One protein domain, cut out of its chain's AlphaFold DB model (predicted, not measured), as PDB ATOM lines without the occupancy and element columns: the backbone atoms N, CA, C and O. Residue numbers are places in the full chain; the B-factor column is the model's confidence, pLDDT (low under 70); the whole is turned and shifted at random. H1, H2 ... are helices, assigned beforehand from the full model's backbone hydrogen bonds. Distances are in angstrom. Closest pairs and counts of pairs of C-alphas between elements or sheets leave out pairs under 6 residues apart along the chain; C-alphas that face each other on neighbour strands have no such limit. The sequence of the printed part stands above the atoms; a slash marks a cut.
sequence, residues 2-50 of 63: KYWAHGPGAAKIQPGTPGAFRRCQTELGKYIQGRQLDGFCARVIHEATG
ATOM      1  N   LYS A   2      57.113  81.620  50.804       84.44
ATOM      2  CA  LYS A   2      57.868  82.518  51.707       84.44
ATOM      3  C   LYS A   2      57.044  83.622  52.391       84.44
ATOM      4  O   LYS A   2      57.227  83.833  53.577       84.44
ATOM      5  N   TYR A   3      56.093  84.262  51.704       87.31
ATOM      6  CA  TYR A   3      55.214  85.279  52.304       87.31
ATOM      7  C   TYR A   3      54.343  84.764  53.471       87.31
ATOM      8  O   TYR A   3      54.201  85.449  54.480       87.31
ATOM      9  N   TRP A   4      53.771  83.564  53.343       89.25
ATOM     10  CA  TRP A   4      52.889  82.961  54.350       89.25
ATOM     11  C   TRP A   4      53.646  82.134  55.394       89.25
ATOM     12  O   TRP A   4      53.160  82.010  56.509       89.25
ATOM     13  N   ALA A   5      54.824  81.601  55.048       87.69
ATOM     14  CA  ALA A   5      55.661  80.813  55.961       87.69
ATOM     15  C   ALA A   5      56.644  81.670  56.784       87.69
ATOM     16  O   ALA A   5      56.817  81.431  57.973       87.69
ATOM     17  N   HIS A   6      57.237  82.715  56.192       88.12
ATOM     18  CA  HIS A   6      58.243  83.566  56.855       88.12
ATOM     19  C   HIS A   6      58.008  85.077  56.693       88.12
ATOM     20  O   HIS A   6      58.772  85.881  57.216       88.12
ATOM     21  N   GLY A   7      56.994  85.485  55.930       87.75
ATOM     22  CA  GLY A   7      56.724  86.888  55.627       87.75
ATOM     23  C   GLY A   7      55.591  87.488  56.465       87.75
ATOM     24  O   GLY A   7      55.171  86.913  57.469       87.75
ATOM     25  N   PRO A   8      55.027  88.629  56.031       91.00
ATOM     26  CA  PRO A   8      53.922  89.292  56.728       91.00
ATOM     27  C   PRO A   8      52.690  88.399  56.933       91.00
ATOM     28  O   PRO A   8      51.972  88.544  57.919       91.00
ATOM     29  N   GLY A   9      52.452  87.445  56.028       87.69
ATOM     30  CA  GLY A   9      51.396  86.448  56.188       87.69
ATOM     31  C   GLY A   9      51.663  85.479  57.345       87.69
ATOM     32  O   GLY A   9      50.734  85.112  58.062       87.69
ATOM     33  N   ALA A  10      52.927  85.122  57.583       91.00
ATOM     34  CA  ALA A  10      53.324  84.247  58.685       91.00
ATOM     35  C   ALA A  10      53.058  84.881  60.050       91.00
ATOM     36  O   ALA A  10      52.644  84.186  60.972       91.00
ATOM     37  N   ALA A  11      53.212  86.203  60.168       91.69
ATOM     38  CA  ALA A  11      52.888  86.930  61.395       91.69
ATOM     39  C   ALA A  11      51.395  86.838  61.759       91.69
ATOM     40  O   ALA A  11      51.053  86.835  62.937       91.69
ATOM     41  N   LYS A  12      50.505  86.711  60.764       91.25
ATOM     42  CA  LYS A  12      49.059  86.534  60.985       91.25
ATOM     43  C   LYS A  12      48.694  85.105  61.382       91.25
ATOM     44  O   LYS A  12      47.790  84.889  62.182       91.25
ATOM     45  N   ILE A  13      49.388  84.126  60.804       91.69
ATOM     46  CA  ILE A  13      49.146  82.698  61.049       91.69
ATOM     47  C   ILE A  13      49.791  82.247  62.366       91.69
ATOM     48  O   ILE A  13      49.216  81.436  63.088       91.69
ATOM     49  N   GLN A  14      50.973  82.788  62.669       91.12
ATOM     50  CA  GLN A  14      51.866  82.399  63.763       91.12
ATOM     51  C   GLN A  14      52.086  80.874  63.799       91.12
ATOM     52  O   GLN A  14      51.676  80.207  64.754       91.12
ATOM     53  N   PRO A  15      52.719  80.306  62.755       84.94
ATOM     54  CA  PRO A  15      52.763  78.867  62.491       84.94
ATOM     55  C   PRO A  15      53.328  77.999  63.628       84.94
ATOM     56  O   PRO A  15      52.919  76.852  63.759       84.94
ATOM     57  N   GLY A  16      54.184  78.551  64.493       85.44
ATOM     58  CA  GLY A  16      54.742  77.863  65.666       85.44
ATOM     59  C   GLY A  16      53.897  77.931  66.941       85.44
ATOM     60  O   GLY A  16      54.412  77.665  68.019       85.44
ATOM     61  N   THR A  17      52.628  78.342  66.866       88.50
ATOM     62  CA  THR A  17      51.771  78.491  68.054       88.50
ATOM     63  C   THR A  17      50.475  77.680  67.938       88.50
ATOM     64  O   THR A  17      49.975  77.471  66.826       88.50
ATOM     65  N   PRO A  18      49.879  77.237  69.065       86.75
ATOM     66  CA  PRO A  18      48.627  76.483  69.052       86.75
ATOM     67  C   PRO A  18      47.529  77.193  68.252       86.75
ATOM     68  O   PRO A  18      47.331  78.402  68.356       86.75
ATOM     69  N   GLY A  19      46.822  76.456  67.394       87.75
ATOM     70  CA  GLY A  19      45.770  77.024  66.541       87.75
ATOM     71  C   GLY A  19      46.271  77.760  65.291       87.75
ATOM     72  O   GLY A  19      45.480  78.435  64.629       87.75
ATOM     73  N   ALA A  20      47.554  77.640  64.934       90.69
ATOM     74  CA  ALA A  20      48.093  78.151  63.671       90.69
ATOM     75  C   ALA A  20      47.298  77.669  62.446       90.69
ATOM     76  O   ALA A  20      46.954  78.453  61.566       90.69
ATOM     77  N   PHE A  21      46.939  76.382  62.423       90.38
ATOM     78  CA  PHE A  21      46.210  75.779  61.306       90.38
ATOM     79  C   PHE A  21      44.845  76.445  61.081       90.38
ATOM     80  O   PHE A  21      44.495  76.789  59.955       90.38
ATOM     81  N   ARG A  22      44.110  76.724  62.165       91.62
ATOM     82  CA  ARG A  22      42.815  77.414  62.103       91.62
ATOM     83  C   ARG A  22      42.962  78.870  61.659       91.62
ATOM     84  O   ARG A  22      42.178  79.331  60.840       91.62
ATOM     85  N   ARG A  23      43.983  79.589  62.141       93.75
ATOM     86  CA  ARG A  23      44.275  80.962  61.682       93.75
ATOM     87  C   ARG A  23      44.622  81.008  60.198       93.75
ATOM     88  O   ARG A  23      44.139  81.891  59.495       93.75
ATOM     89  N   CYS A  24      45.400  80.038  59.719       92.88
ATOM     90  CA  CYS A  24      45.679  79.899  58.297       92.88
ATOM     91  C   CYS A  24      44.392  79.712  57.487       92.88
ATOM     92  O   CYS A  24      44.181  80.452  56.530       92.88
ATOM     93  N   GLN A  25      43.493  78.816  57.907       92.94
ATOM     94  CA  GLN A  25      42.203  78.645  57.234       92.94
ATOM     95  C   GLN A  25      41.364  79.931  57.230       92.94
ATOM     96  O   GLN A  25      40.795  80.274  56.203       92.94
ATOM     97  N   THR A  26      41.320  80.686  58.330       93.31
ATOM     98  CA  THR A  26      40.573  81.955  58.384       93.31
ATOM     99  C   THR A  26      41.138  83.013  57.433       93.31
ATOM    100  O   THR A  26      40.383  83.719  56.762       93.31
ATOM    101  N   GLU A  27      42.462  83.156  57.368       92.06
ATOM    102  CA  GLU A  27      43.092  84.181  56.531       92.06
ATOM    103  C   GLU A  27      43.112  83.794  55.051       92.06
ATOM    104  O   GLU A  27      42.836  84.637  54.194       92.06
ATOM    105  N   LEU A  28      43.411  82.530  54.743       89.62
ATOM    106  CA  LEU A  28      43.519  82.049  53.367       89.62
ATOM    107  C   LEU A  28      42.188  81.560  52.804       89.62
ATOM    108  O   LEU A  28      42.021  81.603  51.589       89.62
ATOM    109  N   GLY A  29      41.224  81.188  53.646       90.81
ATOM    110  CA  GLY A  29      39.872  80.787  53.244       90.81
ATOM    111  C   GLY A  29      39.102  81.879  52.501       90.81
ATOM    112  O   GLY A  29      38.178  81.592  51.746       90.81
ATOM    113  N   LYS A  30      39.539  83.137  52.642       88.38
ATOM    114  CA  LYS A  30      39.056  84.285  51.858       88.38
ATOM    115  C   LYS A  30      39.422  84.185  50.370       88.38
ATOM    116  O   LYS A  30      38.758  84.800  49.544       88.38
ATOM    117  N   TYR A  31      40.472  83.433  50.034       88.31
ATOM    118  CA  TYR A  31      41.053  83.355  48.688       88.31
ATOM    119  C   TYR A  31      41.069  81.933  48.119       88.31
ATOM    120  O   TYR A  31      40.934  81.750  46.913       88.31
ATOM    121  N   ILE A  32      41.266  80.929  48.971       86.00
ATOM    122  CA  ILE A  32      41.411  79.523  48.603       86.00
ATOM    123  C   ILE A  32      40.325  78.746  49.333       86.00
ATOM    124  O   ILE A  32      40.285  78.739  50.559       86.00
ATOM    125  N   GLN A  33      39.460  78.074  48.581       83.69
ATOM    126  CA  GLN A  33      38.360  77.291  49.137       83.69
ATOM    127  C   GLN A  33      38.539  75.797  48.860       83.69
ATOM    128  O   GLN A  33      39.187  75.391  47.888       83.69
ATOM    129  N   GLY A  34      37.917  74.984  49.714       80.19
ATOM    130  CA  GLY A  34      37.904  73.529  49.607       80.19
ATOM    131  C   GLY A  34      39.191  72.865  50.099       80.19
ATOM    132  O   GLY A  34      40.047  73.491  50.717       80.19
ATOM    133  N   ARG A  35      39.341  71.574  49.788       81.50
ATOM    134  CA  ARG A  35      40.394  70.681  50.322       81.50
ATOM    135  C   ARG A  35      41.836  71.171  50.092       81.50
ATOM    136  O   ARG A  35      42.755  70.810  50.817       81.50
ATOM    137  N   GLN A  36      42.036  72.003  49.080       86.19
ATOM    138  CA  GLN A  36      43.319  72.631  48.765       86.19
ATOM    139  C   GLN A  36      43.765  73.686  49.794       86.19
ATOM    140  O   GLN A  36      44.968  73.902  49.937       86.19
ATOM    141  N   LEU A  37      42.837  74.275  50.560       90.81
ATOM    142  CA  LEU A  37      43.156  75.163  51.684       90.81
ATOM    143  C   LEU A  37      43.912  74.412  52.787       90.81
ATOM    144  O   LEU A  37      44.964  74.869  53.232       90.81
ATOM    145  N   ASP A  38      43.421  73.234  53.173       89.31
ATOM    146  CA  ASP A  38      44.002  72.437  54.257       89.31
ATOM    147  C   ASP A  38      45.423  71.983  53.924       89.31
ATOM    148  O   ASP A  38      46.345  72.157  54.723       89.31
ATOM    149  N   GLY A  39      45.626  71.470  52.706       90.38
ATOM    150  CA  GLY A  39      46.952  71.081  52.225       90.38
ATOM    151  C   GLY A  39      47.922  72.265  52.154       90.38
ATOM    152  O   GLY A  39      49.097  72.129  52.505       90.38
ATOM    153  N   PHE A  40      47.439  73.447  51.759       91.56
ATOM    154  CA  PHE A  40      48.258  74.657  51.741       91.56
ATOM    155  C   PHE A  40      48.650  75.090  53.157       91.56
ATOM    156  O   PHE A  40      49.823  75.368  53.408       91.56
ATOM    157  N   CYS A  41      47.704  75.095  54.096       91.88
ATOM    158  CA  CYS A  41      47.967  75.438  55.489       91.88
ATOM    159  C   CYS A  41      48.923  74.454  56.164       91.88
ATOM    160  O   CYS A  41      49.809  74.878  56.910       91.88
ATOM    161  N   ALA A  42      48.804  73.164  55.848       91.56
ATOM    162  CA  ALA A  42      49.733  72.145  56.312       91.56
ATOM    163  C   ALA A  42      51.167  72.442  55.862       91.56
ATOM    164  O   ALA A  42      52.093  72.454  56.673       91.56
ATOM    165  N   ARG A  43      51.326  72.777  54.580       92.06
ATOM    166  CA  ARG A  43      52.625  73.097  53.993       92.06
ATOM    167  C   ARG A  43      53.212  74.405  54.521       92.06
ATOM    168  O   ARG A  43      54.410  74.469  54.754       92.06
ATOM    169  N   VAL A  44      52.386  75.433  54.737       91.81
ATOM    170  CA  VAL A  44      52.831  76.713  55.317       91.81
ATOM    171  C   VAL A  44      53.414  76.516  56.710       91.81
ATOM    172  O   VAL A  44      54.469  77.073  57.000       91.81
ATOM    173  N   ILE A  45      52.743  75.733  57.558       91.56
ATOM    174  CA  ILE A  45      53.230  75.453  58.911       91.56
ATOM    175  C   ILE A  45      54.525  74.647  58.839       91.56
ATOM    176  O   ILE A  45      55.511  75.067  59.433       91.56
ATOM    177  N   HIS A  46      54.556  73.584  58.031       92.06
ATOM    178  CA  HIS A  46      55.752  72.763  57.862       92.06
ATOM    179  C   HIS A  46      56.964  73.550  57.351       92.06
ATOM    180  O   HIS A  46      58.061  73.379  57.862       92.06
ATOM    181  N   GLU A  47      56.789  74.457  56.395       92.62
ATOM    182  CA  GLU A  47      57.894  75.299  55.917       92.62
ATOM    183  C   GLU A  47      58.362  76.301  56.975       92.62
ATOM    184  O   GLU A  47      59.543  76.623  57.048       92.62
ATOM    185  N   ALA A  48      57.444  76.805  57.801       91.38
ATOM    186  CA  ALA A  48      57.765  77.801  58.810       91.38
ATOM    187  C   ALA A  48      58.440  77.214  60.057       91.38
ATOM    188  O   ALA A  48      59.283  77.881  60.654       91.38
ATOM    189  N   THR A  49      58.049  76.004  60.466       89.88
ATOM    190  CA  THR A  49      58.500  75.371  61.718       89.88
ATOM    191  C   THR A  49      59.374  74.139  61.500       89.88
ATOM    192  O   THR A  49      60.083  73.734  62.413       89.88
ATOM    193  N   GLY A  50      59.330  73.532  60.314       89.88
ATOM    194  CA  GLY A  50      59.905  72.213  60.040       89.88
ATOM    195  C   GLY A  50      58.994  71.041  60.425       89.88
ATOM    196  O   GLY A  50      59.333  69.894  60.147       89.88
TER     197      GLY A  50
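This is residues 2 to 50 of the 63 residues of an uncharacterized protein of Streptomyces sp. BA2 (UniProt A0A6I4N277). One long helix, H4, runs along one side of a small compact domain, and three shorter helices, H1, H2 and H3, fold over its other side. H3 crosses H4, H1 packs near the far end of H4, and H2 joins H1 to H3, closing a ring of contacts. The printed part has 49 residues with four named helices, H1 to H4 in chain order, and no named strand; the class is all helix. It is compact, with a radius of gyration of the C-alphas of 9.4 A, and spans 24 by 20 by 18 A.

H1, residues 2 to 5, and H2, residues 8 to 13, touch only at the corner by their tight link; their closest C-alphas, Trp 4 and Ala 10, are 4.5 A apart. H2 touches H3, residues 20 to 28, at a steep tilt of 56 degrees, opposite ways; the closest C-alphas, Ile 13 and Arg 23, are 5.2 A apart. H3 touches H4, residues 35 to 49, at a steep tilt of 55 degrees, opposite ways, with the C-alphas of Cys 24 and Cys 41 closest at 5.7 A. H4 touches H1 with residues 44 to 48 alone; the C-alphas of Ala 5 and Ala 48 are closest at 4.6 A. H1 and H3 are apart. In H3 and H4 every O i to N i+4 pair is within hydrogen-bond range, in H2 1 of 2 is, and H1 is too short for such a pair.

H1 begins at C-alpha 2 (57.868, 82.518, 51.707). H2 measures 9.2 A from first to last C-alpha and H3 11.9 A. H4 measures 21.9 A and ends at C-alpha 49 (58.500, 75.371, 61.718).

The two C-alphas farthest apart, those of Lys 30 and Gly 50, are 25.4 A apart. The printed part has no cut, and no link is long. Mean pLDDT of the printed part is 89.4; no printed residue is under 70.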